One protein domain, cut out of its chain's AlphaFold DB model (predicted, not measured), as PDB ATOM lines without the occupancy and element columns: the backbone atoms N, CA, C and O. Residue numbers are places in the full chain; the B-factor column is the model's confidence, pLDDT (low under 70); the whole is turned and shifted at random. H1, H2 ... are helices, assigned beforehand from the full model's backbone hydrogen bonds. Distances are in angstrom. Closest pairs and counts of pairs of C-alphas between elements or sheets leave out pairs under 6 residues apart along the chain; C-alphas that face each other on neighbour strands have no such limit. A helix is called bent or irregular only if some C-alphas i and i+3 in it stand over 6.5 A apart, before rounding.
ATOM      1  N   TYR A 301      49.133  64.233  92.806       74.81
ATOM      2  CA  TYR A 301      48.157  64.332  93.901       74.81
ATOM      3  C   TYR A 301      48.604  63.621  95.189       74.81
ATOM      4  O   TYR A 301      48.274  64.089  96.275       74.81
ATOM      5  N   ILE A 302      49.423  62.567  95.100       71.50
ATOM      6  CA  ILE A 302      50.015  61.898  96.274       71.50
ATOM      7  C   ILE A 302      51.196  62.707  96.826       71.50
ATOM      8  O   ILE A 302      51.325  62.885  98.039       71.50
ATOM      9  N   ARG A 303      52.011  63.310  95.947       71.75
ATOM     10  CA  ARG A 303      53.125  64.191  96.352       71.75
ATOM     11  C   ARG A 303      52.698  65.390  97.208       71.75
ATOM     12  O   ARG A 303      53.551  65.974  97.869       71.75
ATOM     13  N   HIS A 304      51.412  65.758  97.240       70.31
ATOM     14  CA  HIS A 304      50.896  66.834  98.102       70.31
ATOM     15  C   HIS A 304      50.918  66.495  99.601       70.31
ATOM     16  O   HIS A 304      50.796  67.413 100.412       70.31
ATOM     17  N   PHE A 305      51.092  65.223  99.972       68.31
ATOM     18  CA  PHE A 305      51.148  64.767 101.370       68.31
ATOM     19  C   PHE A 305      52.576  64.507 101.873       68.31
ATOM     20  O   PHE A 305      52.778  64.334 103.072       68.31
ATOM     21  N   MET A 306      53.582  64.539 100.991       64.75
ATOM     22  CA  MET A 306      54.984  64.359 101.380       64.75
ATOM     23  C   MET A 306      55.497  65.538 102.232       64.75
ATOM     24  O   MET A 306      55.132  66.689 101.957       64.75
ATOM     25  N   PRO A 307      56.425  65.306 103.187       59.81
ATOM     26  CA  PRO A 307      57.041  66.374 103.974       59.81
ATOM     27  C   PRO A 307      57.613  67.500 103.105       59.81
ATOM     28  O   PRO A 307      57.290  68.667 103.332       59.81
ATOM     29  N   GLY A 308      58.385  67.171 102.062       64.69
ATOM     30  CA  GLY A 308      59.001  68.153 101.160       64.69
ATOM     31  C   GLY A 308      58.010  69.164 100.566       64.69
ATOM     32  O   GLY A 308      58.265  70.371 100.578       64.69
ATOM     33  N   TYR A 309      56.824  68.708 100.149       71.50
ATOM     34  CA  TYR A 309      55.758  69.585  99.661       71.50
ATOM     35  C   TYR A 309      55.237  70.531 100.750       71.50
ATOM     36  O   TYR A 309      55.015  71.713 100.477       71.50
ATOM     37  N   MET A 310      55.076  70.057 101.990       69.81
ATOM     38  CA  MET A 310      54.638  70.907 103.103       69.81
ATOM     39  C   MET A 310      55.667  71.982 103.452       69.81
ATOM     40  O   MET A 310      55.279  73.129 103.671       69.81
ATOM     41  N   TRP A 311      56.964  71.672 103.430       68.94
ATOM     42  CA  TRP A 311      58.001  72.662 103.741       68.94
ATOM     43  C   TRP A 311      58.169  73.713 102.638       68.94
ATOM     44  O   TRP A 311      58.245  74.901 102.951       68.94
ATOM     45  N   LEU A 312      58.084  73.335 101.358       77.25
ATOM     46  CA  LEU A 312      58.050  74.306 100.253       77.25
ATOM     47  C   LEU A 312      56.761  75.155 100.266       77.25
ATOM     48  O   LEU A 312      56.800  76.352  99.981       77.25
ATOM     49  N   LYS A 313      55.624  74.577 100.680       79.19
ATOM     50  CA  LYS A 313      54.347  75.285 100.887       79.19
ATOM     51  C   LYS A 313      54.410  76.277 102.053       79.19
ATOM     52  O   LYS A 313      53.886  77.384 101.919       79.19
ATOM     53  N   VAL A 314      55.057  75.914 103.165       76.06
ATOM     54  CA  VAL A 314      55.352  76.821 104.287       76.06
ATOM     55  C   VAL A 314      56.265  77.947 103.814       76.06
ATOM     56  O   VAL A 314      55.913  79.113 103.973       76.06
ATOM     57  N   LEU A 315      57.377  77.628 103.148       77.75
ATOM     58  CA  LEU A 315      58.334  78.622 102.660       77.75
ATOM     59  C   LEU A 315      57.682  79.614 101.686       77.75
ATOM     60  O   LEU A 315      57.787  80.824 101.880       77.75
ATOM     61  N   SER A 316      56.912  79.111 100.716       85.06
ATOM     62  CA  SER A 316      56.131  79.918  99.768       85.06
ATOM     63  C   SER A 316      55.080  80.811 100.441       85.06
ATOM     64  O   SER A 316      54.637  81.771  99.809       85.06
ATOM     65  N   LYS A 317      54.647  80.512 101.672       84.81
ATOM     66  CA  LYS A 317      53.773  81.385 102.471       84.81
ATOM     67  C   LYS A 317      54.567  82.380 103.318       84.81
ATOM     68  O   LYS A 317      54.146  83.527 103.449       84.81
ATOM     69  N   SER A 318      55.732  81.987 103.824       82.38
ATOM     70  CA  SER A 318      56.622  82.855 104.603       82.38
ATOM     71  C   SER A 318      57.250  83.991 103.784       82.38
ATOM     72  O   SER A 318      57.634  85.002 104.371       82.38
ATOM     73  N   ILE A 319      57.292  83.902 102.445       86.44
ATOM     74  CA  ILE A 319      57.730  85.009 101.566       86.44
ATOM     75  C   ILE A 319      56.997  86.325 101.902       86.44
ATOM     76  O   ILE A 319      57.627  87.380 101.965       86.44
ATOM     77  N   ASP A 320      55.690  86.289 102.188       84.75
ATOM     78  CA  ASP A 320      54.902  87.482 102.555       84.75
ATOM     79  C   ASP A 320      55.270  88.085 103.925       84.75
ATOM     80  O   ASP A 320      54.944  89.242 104.194       84.75
ATOM     81  N   ALA A 321      55.970  87.338 104.784       83.50
ATOM     82  CA  ALA A 321      56.563  87.854 106.015       83.50
ATOM     83  C   ALA A 321      57.969  88.420 105.759       83.50
ATOM     84  O   ALA A 321      58.240  89.559 106.137       83.50
ATOM     85  N   PHE A 322      58.835  87.682 105.052       82.88
ATOM     86  CA  PHE A 322      60.206  88.123 104.756       82.88
ATOM     87  C   PHE A 322      60.261  89.399 103.887       82.88
ATOM     88  O   PHE A 322      61.204  90.178 104.005       82.88
ATOM     89  N   LYS A 323      59.225  89.685 103.084       86.38
ATOM     90  CA  LYS A 323      59.080  90.950 102.330       86.38
ATOM     91  C   LYS A 323      58.664  92.174 103.171       86.38
ATOM     92  O   LYS A 323      58.527  93.256 102.607       86.38
ATOM     93  N   LYS A 324      58.411  92.048 104.482       83.50
ATOM     94  CA  LYS A 324      57.963  93.190 105.314       83.50
ATOM     95  C   LYS A 324      59.098  94.058 105.847       83.50
ATOM     96  O   LYS A 324      58.887  95.248 106.050       83.50
ATOM     97  N   MET A 325      60.268  93.472 106.085       82.31
ATOM     98  CA  MET A 325      61.432  94.154 106.656       82.31
ATOM     99  C   MET A 325      62.570  94.164 105.632       82.31
ATOM    100  O   MET A 325      62.684  93.262 104.798       82.31
ATOM    101  N   LYS A 326      63.405  95.204 105.654       82.88
ATOM    102  CA  LYS A 326      64.475  95.403 104.661       82.88
ATOM    103  C   LYS A 326      65.604  94.383 104.850       82.88
ATOM    104  O   LYS A 326      66.241  93.965 103.888       82.88
ATOM    105  N   GLU A 327      65.785  93.959 106.090       85.25
ATOM    106  CA  GLU A 327      66.783  93.032 106.610       85.25
ATOM    107  C   GLU A 327      66.503  91.599 106.128       85.25
ATOM    108  O   GLU A 327      67.427  90.840 105.856       85.25
ATOM    109  N   THR A 328      65.224  91.247 105.958       85.44
ATOM    110  CA  THR A 328      64.768  89.916 105.524       85.44
ATOM    111  C   THR A 328      64.511  89.798 104.019       85.44
ATOM    112  O   THR A 328      64.312  88.689 103.523       85.44
ATOM    113  N   MET A 329      64.546  90.902 103.265       87.88
ATOM    114  CA  MET A 329      64.383  90.879 101.802       87.88
ATOM    115  C   MET A 329      65.383  89.976 101.053       87.88
ATOM    116  O   MET A 329      64.946  89.312 100.113       87.88
ATOM    117  N   PRO A 330      66.679  89.885 101.428       89.00
ATOM    118  CA  PRO A 330      67.607  88.953 100.784       89.00
ATOM    119  C   PRO A 330      67.140  87.494 100.887       89.00
ATOM    120  O   PRO A 330      67.113  86.798  99.876       89.00
ATOM    121  N   LEU A 331      66.656  87.078 102.064       85.62
ATOM    122  CA  LEU A 331      66.102  85.739 102.290       85.62
ATOM    123  C   LEU A 331      64.834  85.505 101.455       85.62
ATOM    124  O   LEU A 331      64.650  84.430 100.896       85.62
ATOM    125  N   ALA A 332      63.968  86.515 101.302       89.81
ATOM    126  CA  ALA A 332      62.797  86.408 100.427       89.81
ATOM    127  C   ALA A 332      63.184  86.122  98.961       89.81
ATOM    128  O   ALA A 332      62.505  85.346  98.289       89.81
ATOM    129  N   ILE A 333      64.273  86.729  98.475       90.50
ATOM    130  CA  ILE A 333      64.805  86.520  97.120       90.50
ATOM    131  C   ILE A 333      65.463  85.143  96.997       90.50
ATOM    132  O   ILE A 333      65.194  84.427  96.035       90.50
ATOM    133  N   GLU A 334      66.289  84.758  97.970       90.00
ATOM    134  CA  GLU A 334      66.943  83.448  98.043       90.00
ATOM    135  C   GLU A 334      65.914  82.311  98.023       90.00
ATOM    136  O   GLU A 334      65.968  81.432  97.163       90.00
ATOM    137  N   PHE A 335      64.900  82.382  98.889       89.94
ATOM    138  CA  PHE A 335      63.829  81.395  98.955       89.94
ATOM    139  C   PHE A 335      62.954  81.376  97.696       89.94
ATOM    140  O   PHE A 335      62.565  80.294  97.261       89.94
ATOM    141  N   LEU A 336      62.673  82.523  97.062       93.38
ATOM    142  CA  LEU A 336      61.981  82.543  95.766       93.38
ATOM    143  C   LEU A 336      62.812  81.876  94.665       93.38
ATOM    144  O   LEU A 336      62.270  81.072  93.912       93.38
ATOM    145  N   ARG A 337      64.122  82.147  94.595       92.62
ATOM    146  CA  ARG A 337      65.029  81.502  93.630       92.62
ATOM    147  C   ARG A 337      65.145  79.996  93.896       92.62
ATOM    148  O   ARG A 337      65.075  79.214  92.957       92.62
ATOM    149  N   MET A 338      65.195  79.560  95.157       88.50
ATOM    150  CA  MET A 338      65.156  78.136  95.522       88.50
ATOM    151  C   MET A 338      63.839  77.457  95.096       88.50
ATOM    152  O   MET A 338      63.861  76.370  94.518       88.50
ATOM    153  N   LEU A 339      62.692  78.109  95.333       90.62
ATOM    154  CA  LEU A 339      61.363  77.623  94.933       90.62
ATOM    155  C   LEU A 339      61.200  77.549  93.402       90.62
ATOM    156  O   LEU A 339      60.575  76.614  92.903       90.62
ATOM    157  N   ILE A 340      61.782  78.497  92.664       92.88
ATOM    158  CA  ILE A 340      61.822  78.510  91.192       92.88
ATOM    159  C   ILE A 340      62.727  77.396  90.648       92.88
ATOM    160  O   ILE A 340      62.324  76.687  89.725       92.88
ATOM    161  N   ASN A 341      63.919  77.212  91.222       88.94
ATOM    162  CA  ASN A 341      64.931  76.291  90.698       88.94
ATOM    163  C   ASN A 341      64.589  74.811  90.940       88.94
ATOM    164  O   ASN A 341      64.909  73.973  90.099       88.94
ATOM    165  N   GLN A 342      63.922  74.464  92.049       85.31
ATOM    166  CA  GLN A 342      63.443  73.091  92.265       85.31
ATOM    167  C   GLN A 342      62.339  72.711  91.266       85.31
ATOM    168  O   GLN A 342      61.562  73.560  90.830       85.31
ATOM    169  N   ASP A 343      62.227  71.430  90.920       80.69
ATOM    170  CA  ASP A 343      61.169  70.927  90.030       80.69
ATOM    171  C   ASP A 343      60.509  69.627  90.542       80.69
ATOM    172  O   ASP A 343      59.803  68.936  89.805       80.69
ATOM    173  N   CYS A 344      60.688  69.304  91.828       76.50
ATOM    174  CA  CYS A 344      60.067  68.144  92.475       76.50
ATOM    175  C   CYS A 344      58.592  68.398  92.849       76.50
ATOM    176  O   CYS A 344      57.758  67.487  92.776       76.50
ATOM    177  N   HIS A 345      58.250  69.642  93.209       80.19
ATOM    178  CA  HIS A 345      56.969  70.002  93.816       80.19
ATOM    179  C   HIS A 345      56.402  71.342  93.307       80.19
ATOM    180  O   HIS A 345      57.100  72.199  92.771       80.19
ATOM    181  N   MET A 346      55.090  71.538  93.513       82.44
ATOM    182  CA  MET A 346      54.389  72.826  93.345       82.44
ATOM    183  C   MET A 346      54.561  73.545  91.984       82.44
ATOM    184  O   MET A 346      54.375  74.758  91.924       82.44
ATOM    185  N   LYS A 347      54.846  72.834  90.878       85.31
ATOM    186  CA  LYS A 347      55.089  73.425  89.536       85.31
ATOM    187  C   LYS A 347      54.057  74.483  89.109       85.31
ATOM    188  O   LYS A 347      54.425  75.519  88.566       85.31
ATOM    189  N   HIS A 348      52.788  74.283  89.477       85.25
ATOM    190  CA  HIS A 348      51.670  75.221  89.283       85.25
ATOM    191  C   HIS A 348      51.825  76.600  89.975       85.25
ATOM    192  O   HIS A 348      50.918  77.425  89.900       85.25
ATOM    193  N   ARG A 349      52.924  76.847  90.703       89.62
ATOM    194  CA  ARG A 349      53.263  78.126  91.350       89.62
ATOM    195  C   ARG A 349      54.461  78.839  90.736       89.62
ATOM    196  O   ARG A 349      54.705  79.976  91.134       89.62
ATOM    197  N   LYS A 350      55.202  78.235  89.793       91.75
ATOM    198  CA  LYS A 350      56.436  78.853  89.272       91.75
ATOM    199  C   LYS A 350      56.187  80.249  88.706       91.75
ATOM    200  O   LYS A 350      56.914  81.168  89.061       91.75
ATOM    201  N   GLY A 351      55.115  80.448  87.937       92.50
ATOM    202  CA  GLY A 351      54.746  81.771  87.431       92.50
ATOM    203  C   GLY A 351      54.399  82.790  88.524       92.50
ATOM    204  O   GLY A 351      54.859  83.927  88.452       92.50
ATOM    205  N   GLN A 352      53.715  82.384  89.599       93.00
ATOM    206  CA  GLN A 352      53.481  83.233  90.781       93.00
ATOM    207  C   GLN A 352      54.797  83.642  91.466       93.00
ATOM    208  O   GLN A 352      54.956  84.799  91.859       93.00
ATOM    209  N   TRP A 353      55.754  82.717  91.590       95.38
ATOM    210  CA  TRP A 353      57.067  82.996  92.179       95.38
ATOM    211  C   TRP A 353      57.935  83.882  91.280       95.38
ATOM    212  O   TRP A 353      58.512  84.846  91.779       95.38
ATOM    213  N   TYR A 354      57.963  83.635  89.967       96.06
ATOM    214  CA  TYR A 354      58.593  84.517  88.979       96.06
ATOM    215  C   TYR A 354      57.991  85.926  89.024       96.06
ATOM    216  O   TYR A 354      58.713  86.909  89.168       96.06
ATOM    217  N   SER A 355      56.660  86.024  88.976       93.88
ATOM    218  CA  SER A 355      55.894  87.271  89.060       93.88
ATOM    219  C   SER A 355      56.267  88.073  90.317       93.88
ATOM    220  O   SER A 355      56.570  89.267  90.228       93.88
ATOM    221  N   GLU A 356      56.326  87.435  91.488       94.06
ATOM    222  CA  GLU A 356      56.695  88.120  92.733       94.06
ATOM    223  C   GLU A 356      58.205  88.417  92.843       94.06
ATOM    224  O   GLU A 356      58.563  89.465  93.375       94.06
ATOM    225  N   LEU A 357      59.098  87.590  92.287       94.69
ATOM    226  CA  LEU A 357      60.534  87.898  92.226       94.69
ATOM    227  C   LEU A 357      60.801  89.120  91.331       94.69
ATOM    228  O   LEU A 357      61.455  90.066  91.768       94.69
ATOM    229  N   ILE A 358      60.202  89.171  90.136       93.81
ATOM    230  CA  ILE A 358      60.258  90.329  89.225       93.81
ATOM    231  C   ILE A 358      59.764  91.595  89.941       93.81
ATOM    232  O   ILE A 358      60.385  92.651  89.836       93.81
ATOM    233  N   LYS A 359      58.689  91.503  90.735       91.75
ATOM    234  CA  LYS A 359      58.190  92.617  91.563       91.75
ATOM    235  C   LYS A 359      59.221  93.100  92.589       91.75
ATOM    236  O   LYS A 359      59.355  94.310  92.768       91.75
ATOM    237  N   ILE A 360      59.927  92.190  93.265       90.38
ATOM    238  CA  ILE A 360      60.951  92.542  94.260       90.38
ATOM    239  C   ILE A 360      62.113  93.278  93.590       90.38
ATOM    240  O   ILE A 360      62.477  94.363  94.053       90.38
ATOM    241  N   GLU A 361      62.631  92.761  92.475       90.06
ATOM    242  CA  GLU A 361      63.735  93.413  91.761       90.06
ATOM    243  C   GLU A 361      63.294  94.781  91.191       90.06
ATOM    244  O   GLU A 361      63.946  95.793  91.463       90.06
ATOM    245  N   MET A 362      62.120  94.867  90.540       86.06
ATOM    246  CA  MET A 362      61.566  96.121  89.988       86.06
ATOM    247  C   MET A 362      61.287  97.210  91.039       86.06
ATOM    248  O   MET A 362      61.523  98.391  90.774       86.06
ATOM    249  N   VAL A 363      60.689  96.850  92.182       81.25
ATOM    250  CA  VAL A 363      60.100  97.817  93.132       81.25
ATOM    251  C   VAL A 363      60.982  98.028  94.359       81.25
ATOM    252  O   VAL A 363      61.183  99.169  94.776       81.25
ATOM    253  N   HIS A 364      61.506  96.947  94.938       77.38
ATOM    254  CA  HIS A 364      62.171  96.983  96.242       77.38
ATOM    255  C   HIS A 364      63.695  97.096  96.122       77.38
ATOM    256  O   HIS A 364      64.290  97.891  96.851       77.38
ATOM    257  N   ARG A 365      64.330  96.377  95.182       79.31
ATOM    258  CA  ARG A 365      65.761  96.578  94.869       79.31
ATOM    259  C   ARG A 365      66.009  97.695  93.859       79.31
ATOM    260  O   ARG A 365      67.080  98.293  93.887       79.31
ATOM    261  N   LYS A 366      65.021  97.988  93.001       82.69
ATOM    262  CA  LYS A 366      65.128  98.875  91.827       82.69
ATOM    263  C   LYS A 366      66.158  98.394  90.790       82.69
ATOM    264  O   LYS A 366      66.642  99.204  90.003       82.69
ATOM    265  N   ASN A 367      66.475  97.097  90.774       85.75
ATOM    266  CA  ASN A 367      67.310  96.492  89.740       85.75
ATOM    267  C   ASN A 367      66.410  96.053  88.577       85.75
ATOM    268  O   ASN A 367      65.737  95.022  88.640       85.75
ATOM    269  N   LEU A 368      66.329  96.891  87.543       87.44
ATOM    270  CA  LEU A 368      65.435  96.654  86.413       87.44
ATOM    271  C   LEU A 368      66.040  95.656  85.419       87.44
ATOM    272  O   LEU A 368      65.305  94.822  84.896       87.44
ATOM    273  N   GLU A 369      67.358  95.654  85.249       88.19
ATOM    274  CA  GLU A 369      68.116  94.660  84.490       88.19
ATOM    275  C   GLU A 369      67.913  93.229  85.035       88.19
ATOM    276  O   GLU A 369      67.510  92.353  84.265       88.19
ATOM    277  N   ASP A 370      68.054  92.990  86.348       87.44
ATOM    278  CA  ASP A 370      67.740  91.673  86.949       87.44
ATOM    279  C   ASP A 370      66.270  91.289  86.729       87.44
ATOM    280  O   ASP A 370      65.958  90.126  86.473       87.44
ATOM    281  N   SER A 371      65.350  92.259  86.792       91.62
ATOM    282  CA  SER A 371      63.926  91.994  86.555       91.62
ATOM    283  C   SER A 371      63.632  91.561  85.111       91.62
ATOM    284  O   SER A 371      62.719  90.767  84.890       91.62
ATOM    285  N   VAL A 372      64.435  92.013  84.139       92.50
ATOM    286  CA  VAL A 372      64.377  91.550  82.743       92.50
ATOM    287  C   VAL A 372      65.017  90.174  82.584       92.50
ATOM    288  O   VAL A 372      64.469  89.351  81.852       92.50
ATOM    289  N   ALA A 373      66.111  89.882  83.292       91.88
ATOM    290  CA  ALA A 373      66.713  88.549  83.290       91.88
ATOM    291  C   ALA A 373      65.747  87.488  83.852       91.88
ATOM    292  O   ALA A 373      65.506  86.474  83.201       91.88
ATOM    293  N   VAL A 374      65.114  87.754  85.003       93.56
ATOM    294  CA  VAL A 374      64.117  86.851  85.612       93.56
ATOM    295  C   VAL A 374      62.853  86.731  84.749       93.56
ATOM    296  O   VAL A 374      62.284  85.647  84.650       93.56
ATOM    297  N   LEU A 375      62.417  87.807  84.083       93.25
ATOM    298  CA  LEU A 375      61.316  87.747  83.112       93.25
ATOM    299  C   LEU A 375      61.675  86.895  81.883       93.25
ATOM    300  O   LEU A 375      60.831  86.144  81.404       93.25
ATOM    301  N   SER A 376      62.907  87.000  81.382       91.19
ATOM    302  CA  SER A 376      63.388  86.189  80.259       91.19
ATOM    303  C   SER A 376      63.435  84.707  80.619       91.19
ATOM    304  O   SER A 376      62.988  83.886  79.824       91.19
ATOM    305  N   ASP A 377      63.944  84.377  81.807       91.75
ATOM    306  CA  ASP A 377      63.982  83.013  82.345       91.75
ATOM    307  C   ASP A 377      62.562  82.434  82.471       91.75
ATOM    308  O   ASP A 377      62.261  81.391  81.890       91.75
ATOM    309  N   ALA A 378      61.645  83.186  83.096       92.75
ATOM    310  CA  ALA A 378      60.240  82.804  83.244       92.75
ATOM    311  C   ALA A 378      59.565  82.451  81.907       92.75
ATOM    312  O   ALA A 378      58.821  81.474  81.836       92.75
ATOM    313  N   MET A 379      59.841  83.209  80.840       87.56
ATOM    314  CA  MET A 379      59.262  82.968  79.511       87.56
ATOM    315  C   MET A 379      59.793  81.702  78.816       87.56
ATOM    316  O   MET A 379      59.170  81.251  77.856       87.56
ATOM    317  N   THR A 380      60.888  81.097  79.294       88.44
ATOM    318  CA  THR A 380      61.348  79.781  78.806       88.44
ATOM    319  C   THR A 380      60.641  78.601  79.481       88.44
ATOM    320  O   THR A 380      60.703  77.481  78.976       88.44
ATOM    321  N   TYR A 381      59.935  78.819  80.599       89.12
ATOM    322  CA  TYR A 381      59.305  77.739  81.357       89.12
ATOM    323  C   TYR A 381      58.011  77.245  80.686       89.12
ATOM    324  O   TYR A 381      56.952  77.869  80.772       89.12
ATOM    325  N   GLU A 382      58.075  76.077  80.045       85.12
ATOM    326  CA  GLU A 382      56.967  75.485  79.275       85.12
ATOM    327  C   GLU A 382      55.655  75.371  80.076       85.12
ATOM    328  O   GLU A 382      54.568  75.649  79.566       85.12
ATOM    329  N   SER A 383      55.759  75.006  81.360       84.75
ATOM    330  CA  SER A 383      54.626  74.677  82.239       84.75
ATOM    331  C   SER A 383      53.977  75.881  82.951       84.75
ATOM    332  O   SER A 383      53.298  75.698  83.962       84.75
ATOM    333  N   LEU A 384      54.154  77.112  82.452       89.50
ATOM    334  CA  LEU A 384      53.331  78.254  82.884       89.50
ATOM    335  C   LEU A 384      51.846  78.049  82.518       89.50
ATOM    336  O   LEU A 384      51.526  77.439  81.494       89.50
ATOM    337  N   THR A 385      50.926  78.615  83.304       90.62
ATOM    338  CA  THR A 385      49.500  78.713  82.937       90.62
ATOM    339  C   THR A 385      49.211  79.949  82.070       90.62
ATOM    340  O   THR A 385      50.050  80.840  81.939       90.62
ATOM    341  N   GLU A 386      48.014  80.040  81.479       89.19
ATOM    342  CA  GLU A 386      47.526  81.267  80.813       89.19
ATOM    343  C   GLU A 386      47.564  82.485  81.750       89.19
ATOM    344  O   GLU A 386      48.001  83.562  81.349       89.19
ATOM    345  N   VAL A 387      47.165  82.293  83.013       91.75
ATOM    346  CA  VAL A 387      47.164  83.339  84.047       91.75
ATOM    347  C   VAL A 387      48.591  83.796  84.348       91.75
ATOM    348  O   VAL A 387      48.844  84.994  84.381       91.75
ATOM    349  N   ASP A 388      49.535  82.861  84.504       92.25
ATOM    350  CA  ASP A 388      50.943  83.206  84.736       92.25
ATOM    351  C   ASP A 388      51.544  83.970  83.546       92.25
ATOM    352  O   ASP A 388      52.232  84.972  83.741       92.25
ATOM    353  N   ARG A 389      51.282  83.521  82.307       90.31
ATOM    354  CA  ARG A 389      51.753  84.209  81.092       90.31
ATOM    355  C   ARG A 389      51.202  85.628  81.023       90.31
ATOM    356  O   ARG A 389      51.974  86.559  80.809       90.31
ATOM    357  N   LEU A 390      49.900  85.804  81.250       89.75
ATOM    358  CA  LEU A 390      49.268  87.118  81.219       89.75
ATOM    359  C   LEU A 390      49.804  88.029  82.335       89.75
ATOM    360  O   LEU A 390      50.187  89.153  82.031       89.75
ATOM    361  N   ASP A 391      49.959  87.546  83.574       90.75
ATOM    362  CA  ASP A 391      50.590  88.296  84.679       90.75
ATOM    363  C   ASP A 391      52.027  88.750  84.349       90.75
ATOM    364  O   ASP A 391      52.447  89.848  84.728       90.75
ATOM    365  N   LEU A 392      52.800  87.914  83.645       91.12
ATOM    366  CA  LEU A 392      54.169  88.231  83.226       91.12
ATOM    367  C   LEU A 392      54.199  89.234  82.058       91.12
ATOM    368  O   LEU A 392      55.031  90.144  82.075       91.12
ATOM    369  N   LEU A 393      53.274  89.146  81.095       88.75
ATOM    370  CA  LEU A 393      53.089  90.156  80.039       88.75
ATOM    371  C   LEU A 393      52.669  91.513  80.639       88.75
ATOM    372  O   LEU A 393      53.257  92.548  80.318       88.75
ATOM    373  N   ASP A 394      51.745  91.503  81.604       88.00
ATOM    374  CA  ASP A 394      51.288  92.680  82.356       88.00
ATOM    375  C   ASP A 394      52.454  93.339  83.136       88.00
ATOM    376  O   ASP A 394      52.407  94.530  83.449       88.00
ATOM    377  N   ARG A 395      53.540  92.606  83.445       88.62
ATOM    378  CA  ARG A 395      54.800  93.154  83.997       88.62
ATOM    379  C   ARG A 395      55.778  93.610  82.920       88.62
ATOM    380  O   ARG A 395      56.368  94.677  83.078       88.62
ATOM    381  N   ALA A 396      55.918  92.856  81.834       90.06
ATOM    382  CA  ALA A 396      56.734  93.216  80.679       90.06
ATOM    383  C   ALA A 396      56.327  94.592  80.116       90.06
ATOM    384  O   ALA A 396      57.181  95.459  79.914       90.06
ATOM    385  N   GLU A 397      55.023  94.862  79.995       89.50
ATOM    386  CA  GLU A 397      54.522  96.197  79.650       89.50
ATOM    387  C   GLU A 397      54.946  97.271  80.660       89.50
ATOM    388  O   GLU A 397      55.388  98.352  80.271       89.50
ATOM    389  N   LYS A 398      54.827  96.991  81.965       89.44
ATOM    390  CA  LYS A 398      55.202  97.931  83.038       89.44
ATOM    391  C   LYS A 398      56.709  98.204  83.087       89.44
ATOM    392  O   LYS A 398      57.098  99.227  83.646       89.44
ATOM    393  N   ILE A 399      57.539  97.333  82.507       88.56
ATOM    394  CA  ILE A 399      58.974  97.559  82.276       88.56
ATOM    395  C   ILE A 399      59.181  98.463  81.048       88.56
ATOM    396  O   ILE A 399      59.848  99.492  81.160       88.56
ATOM    397  N   VAL A 400      58.565  98.144  79.903       89.38
ATOM    398  CA  VAL A 400      58.694  98.938  78.660       89.38
ATOM    399  C   VAL A 400      58.151 100.365  78.828       89.38
ATOM    400  O   VAL A 400      58.743 101.315  78.320       89.38
ATOM    401  N   LYS A 401      57.081 100.546  79.610       89.69
ATOM    402  CA  LYS A 401      56.464 101.852  79.913       89.69
ATOM    403  C   LYS A 401      57.294 102.730  80.880       89.69
ATOM    404  O   LYS A 401      56.876 103.849  81.182       89.69
ATOM    405  N   ARG A 402      58.463 102.287  81.380       84.94
ATOM    406  CA  ARG A 402      59.317 103.104  82.275       84.94
ATOM    407  C   ARG A 402      60.147 104.131  81.504       84.94
ATOM    408  O   ARG A 402      60.928 103.787  80.621       84.94
ATOM    409  N   LYS A 403      60.062 105.397  81.923       82.00
ATOM    410  CA  LYS A 403      60.839 106.499  81.330       82.00
ATOM    411  C   LYS A 403      62.346 106.400  81.618       82.00
ATOM    412  O   LYS A 403      63.140 106.686  80.732       82.00
ATOM    413  N   SER A 404      62.747 105.959  82.814       80.88
ATOM    414  CA  SER A 404      64.150 105.930  83.259       80.88
ATOM    415  C   SER A 404      64.487 104.712  84.134       80.88
ATOM    416  O   SER A 404      63.595 104.012  84.621       80.88
ATOM    417  N   GLY A 405      65.791 104.479  84.332       79.50
ATOM    418  CA  GLY A 405      66.339 103.438  85.214       79.50
ATOM    419  C   GLY A 405      66.559 102.063  84.574       79.50
ATOM    420  O   GLY A 405      66.930 101.145  85.286       79.50
ATOM    421  N   ILE A 406      66.327 101.921  83.268       87.94
ATOM    422  CA  ILE A 406      66.540 100.689  82.498       87.94
ATOM    423  C   ILE A 406      67.182 101.035  81.151       87.94
ATOM    424  O   ILE A 406      66.807 102.030  80.521       87.94
ATOM    425  N   SER A 407      68.131 100.214  80.712       89.81
ATOM    426  CA  SER A 407      68.808 100.348  79.419       89.81
ATOM    427  C   SER A 407      67.864 100.169  78.216       89.81
ATOM    428  O   SER A 407      66.967  99.322  78.211       89.81
ATOM    429  N   GLU A 408      68.098 100.926  77.139       87.25
ATOM    430  CA  GLU A 408      67.307 100.806  75.901       87.25
ATOM    431  C   GLU A 408      67.456  99.427  75.235       87.25
ATOM    432  O   GLU A 408      66.507  98.924  74.640       87.25
ATOM    433  N   HIS A 409      68.599  98.752  75.412       88.56
ATOM    434  CA  HIS A 409      68.758  97.360  74.982       88.56
ATOM    435  C   HIS A 409      67.799  96.415  75.728       88.56
ATOM    436  O   HIS A 409      67.132  95.597  75.091       88.56
ATOM    437  N   ALA A 410      67.671  96.546  77.054       87.44
ATOM    438  CA  ALA A 410      66.744  95.737  77.842       87.44
ATOM    439  C   ALA A 410      65.275  96.060  77.505       87.44
ATOM    440  O   ALA A 410      64.484  95.139  77.302       87.44
ATOM    441  N   LYS A 411      64.916  97.340  77.322       90.00
ATOM    442  CA  LYS A 411      63.596  97.745  76.792       90.00
ATOM    443  C   LYS A 411      63.301  97.119  75.425       90.00
ATOM    444  O   LYS A 411      62.234  96.538  75.244       90.00
ATOM    445  N   ALA A 412      64.234  97.193  74.475       89.38
ATOM    446  CA  ALA A 412      64.078  96.623  73.134       89.38
ATOM    447  C   ALA A 412      64.050  95.083  73.136       89.38
ATOM    448  O   ALA A 412      63.430  94.465  72.269       89.38
ATOM    449  N   PHE A 413      64.699  94.437  74.106       89.75
ATOM    450  CA  PHE A 413      64.558  93.003  74.351       89.75
ATOM    451  C   PHE A 413      63.151  92.656  74.860       89.75
ATOM    452  O   PHE A 413      62.463  91.867  74.216       89.75
ATOM    453  N   VAL A 414      62.668  93.306  75.926       89.44
ATOM    454  CA  VAL A 414      61.313  93.063  76.462       89.44
ATOM    455  C   VAL A 414      60.226  93.409  75.445       89.44
ATOM    456  O   VAL A 414      59.256  92.667  75.325       89.44
ATOM    457  N   LYS A 415      60.396  94.473  74.650       89.25
ATOM    458  CA  LYS A 415      59.464  94.800  73.564       89.25
ATOM    459  C   LYS A 415      59.389  93.669  72.531       89.25
ATOM    460  O   LYS A 415      58.293  93.217  72.229       89.25
ATOM    461  N   ARG A 416      60.525  93.121  72.080       87.38
ATOM    462  CA  ARG A 416      60.532  91.934  71.199       87.38
ATOM    463  C   ARG A 416      59.880  90.706  71.849       87.38
ATOM    464  O   ARG A 416      59.286  89.912  71.132       87.38
ATOM    465  N   MET A 417      59.944  90.548  73.175       84.25
ATOM    466  CA  MET A 417      59.188  89.495  73.871       84.25
ATOM    467  C   MET A 417      57.674  89.755  73.884       84.25
ATOM    468  O   MET A 417      56.918  88.804  73.741       84.25
ATOM    469  N   LEU A 418      57.224  91.010  74.001       84.12
ATOM    470  CA  LEU A 418      55.806  91.396  73.875       84.12
ATOM    471  C   LEU A 418      55.274  91.283  72.434       84.12
ATOM    472  O   LEU A 418      54.085  91.053  72.238       84.12
ATOM    473  N   ASP A 419      56.142  91.471  71.438       80.19
ATOM    474  CA  ASP A 419      55.791  91.368  70.019       80.19
ATOM    475  C   ASP A 419      55.795  89.898  69.527       80.19
ATOM    476  O   ASP A 419      54.999  89.544  68.660       80.19
ATOM    477  N   ASN A 420      56.652  89.030  70.094       73.19
ATOM    478  CA  ASN A 420      56.755  87.601  69.740       73.19
ATOM    479  C   ASN A 420      55.921  86.665  70.632       73.19
ATOM    480  O   ASN A 420      55.464  85.617  70.175       73.19
ATOM    481  N   GLY A 421      55.784  86.980  71.922       61.81
ATOM    482  CA  GLY A 421      54.965  86.210  72.849       61.81
ATOM    483  C   GLY A 421      53.501  86.420  72.498       61.81
ATOM    484  O   GLY A 421      53.055  87.563  72.491       61.81
TER     485      GLY A 421
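What this domain is: This is residues 301 to 421 of the 1013 residues of the protein "VRR-NUC domain-containing protein" of Temnothorax longispinosus (UniProt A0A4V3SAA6). Six helices run back and forth in a flat, staggered stack of helical hairpins, with H1, H3 and H5 in one layer and H2, H4 and H6 in the other. H3 lies in the middle, the hairpin of H1 and H2 makes one end of the stack, and H6 makes the other. The printed part has 121 residues, with six named helices, H1 to H6 in order, and no named strand; the class is all helix. It is compact, with a radius of gyration of the C-alphas of 15.0 A, and spans 46 by 34 by 18 A.

Where its parts are: H1, residues 307 to 322, begins with C-alpha 307 at (57.041, 66.374, 103.974) and is 22.0 A long. H2 is residues 329 to 341, 18.3 A. H3, residues 347 to 365, is the longest at 26.0 A; it is irregular, with C-alphas 348 and 351 7.5 A apart. H4 is residues 368 to 380, H5 residues 386 to 400, 21.0 A. H6, residues 408 to 420, ends with C-alpha 420 at (56.755, 87.601, 69.740).

How they stand to each other: H3 to H6 form an up and down bundle, each helix running against the one before. H1 and H2 form a hairpin, touching closest at the C-alphas of Phe 322 and Ala 332, 5.3 A. H2 touches H3 at Ile 340 and Lys 350, closest C-alphas 5.7 A, at a shallow tilt of 30 degrees, opposite ways. H3 touches H4 at Ile 358 and Ser 371, closest C-alphas 4.8 A. With residues 351 to 355 alone H3 touches H5, the same way; the closest C-alphas, of Gly 351 and Asp 388, are 4.9 A apart. H5 touches H6 at Val 400 and Lys 411, closest C-alphas 5.4 A. H1 and H6 are apart. Every O i to N i+4 pair is within hydrogen-bond range in H2 and H6; H1 has 10 of 12, H3 12 of 15, H4 8 of 9 and H5 10 of 11.

The domain as a whole: The farthest C-alphas, of Ile 302 and Lys 403, are 48.3 A apart. The printed part has no cut and no long link. Mean pLDDT of the printed part is 85.5; residues 305 to 308, 310 to 311 and 421 are under 70.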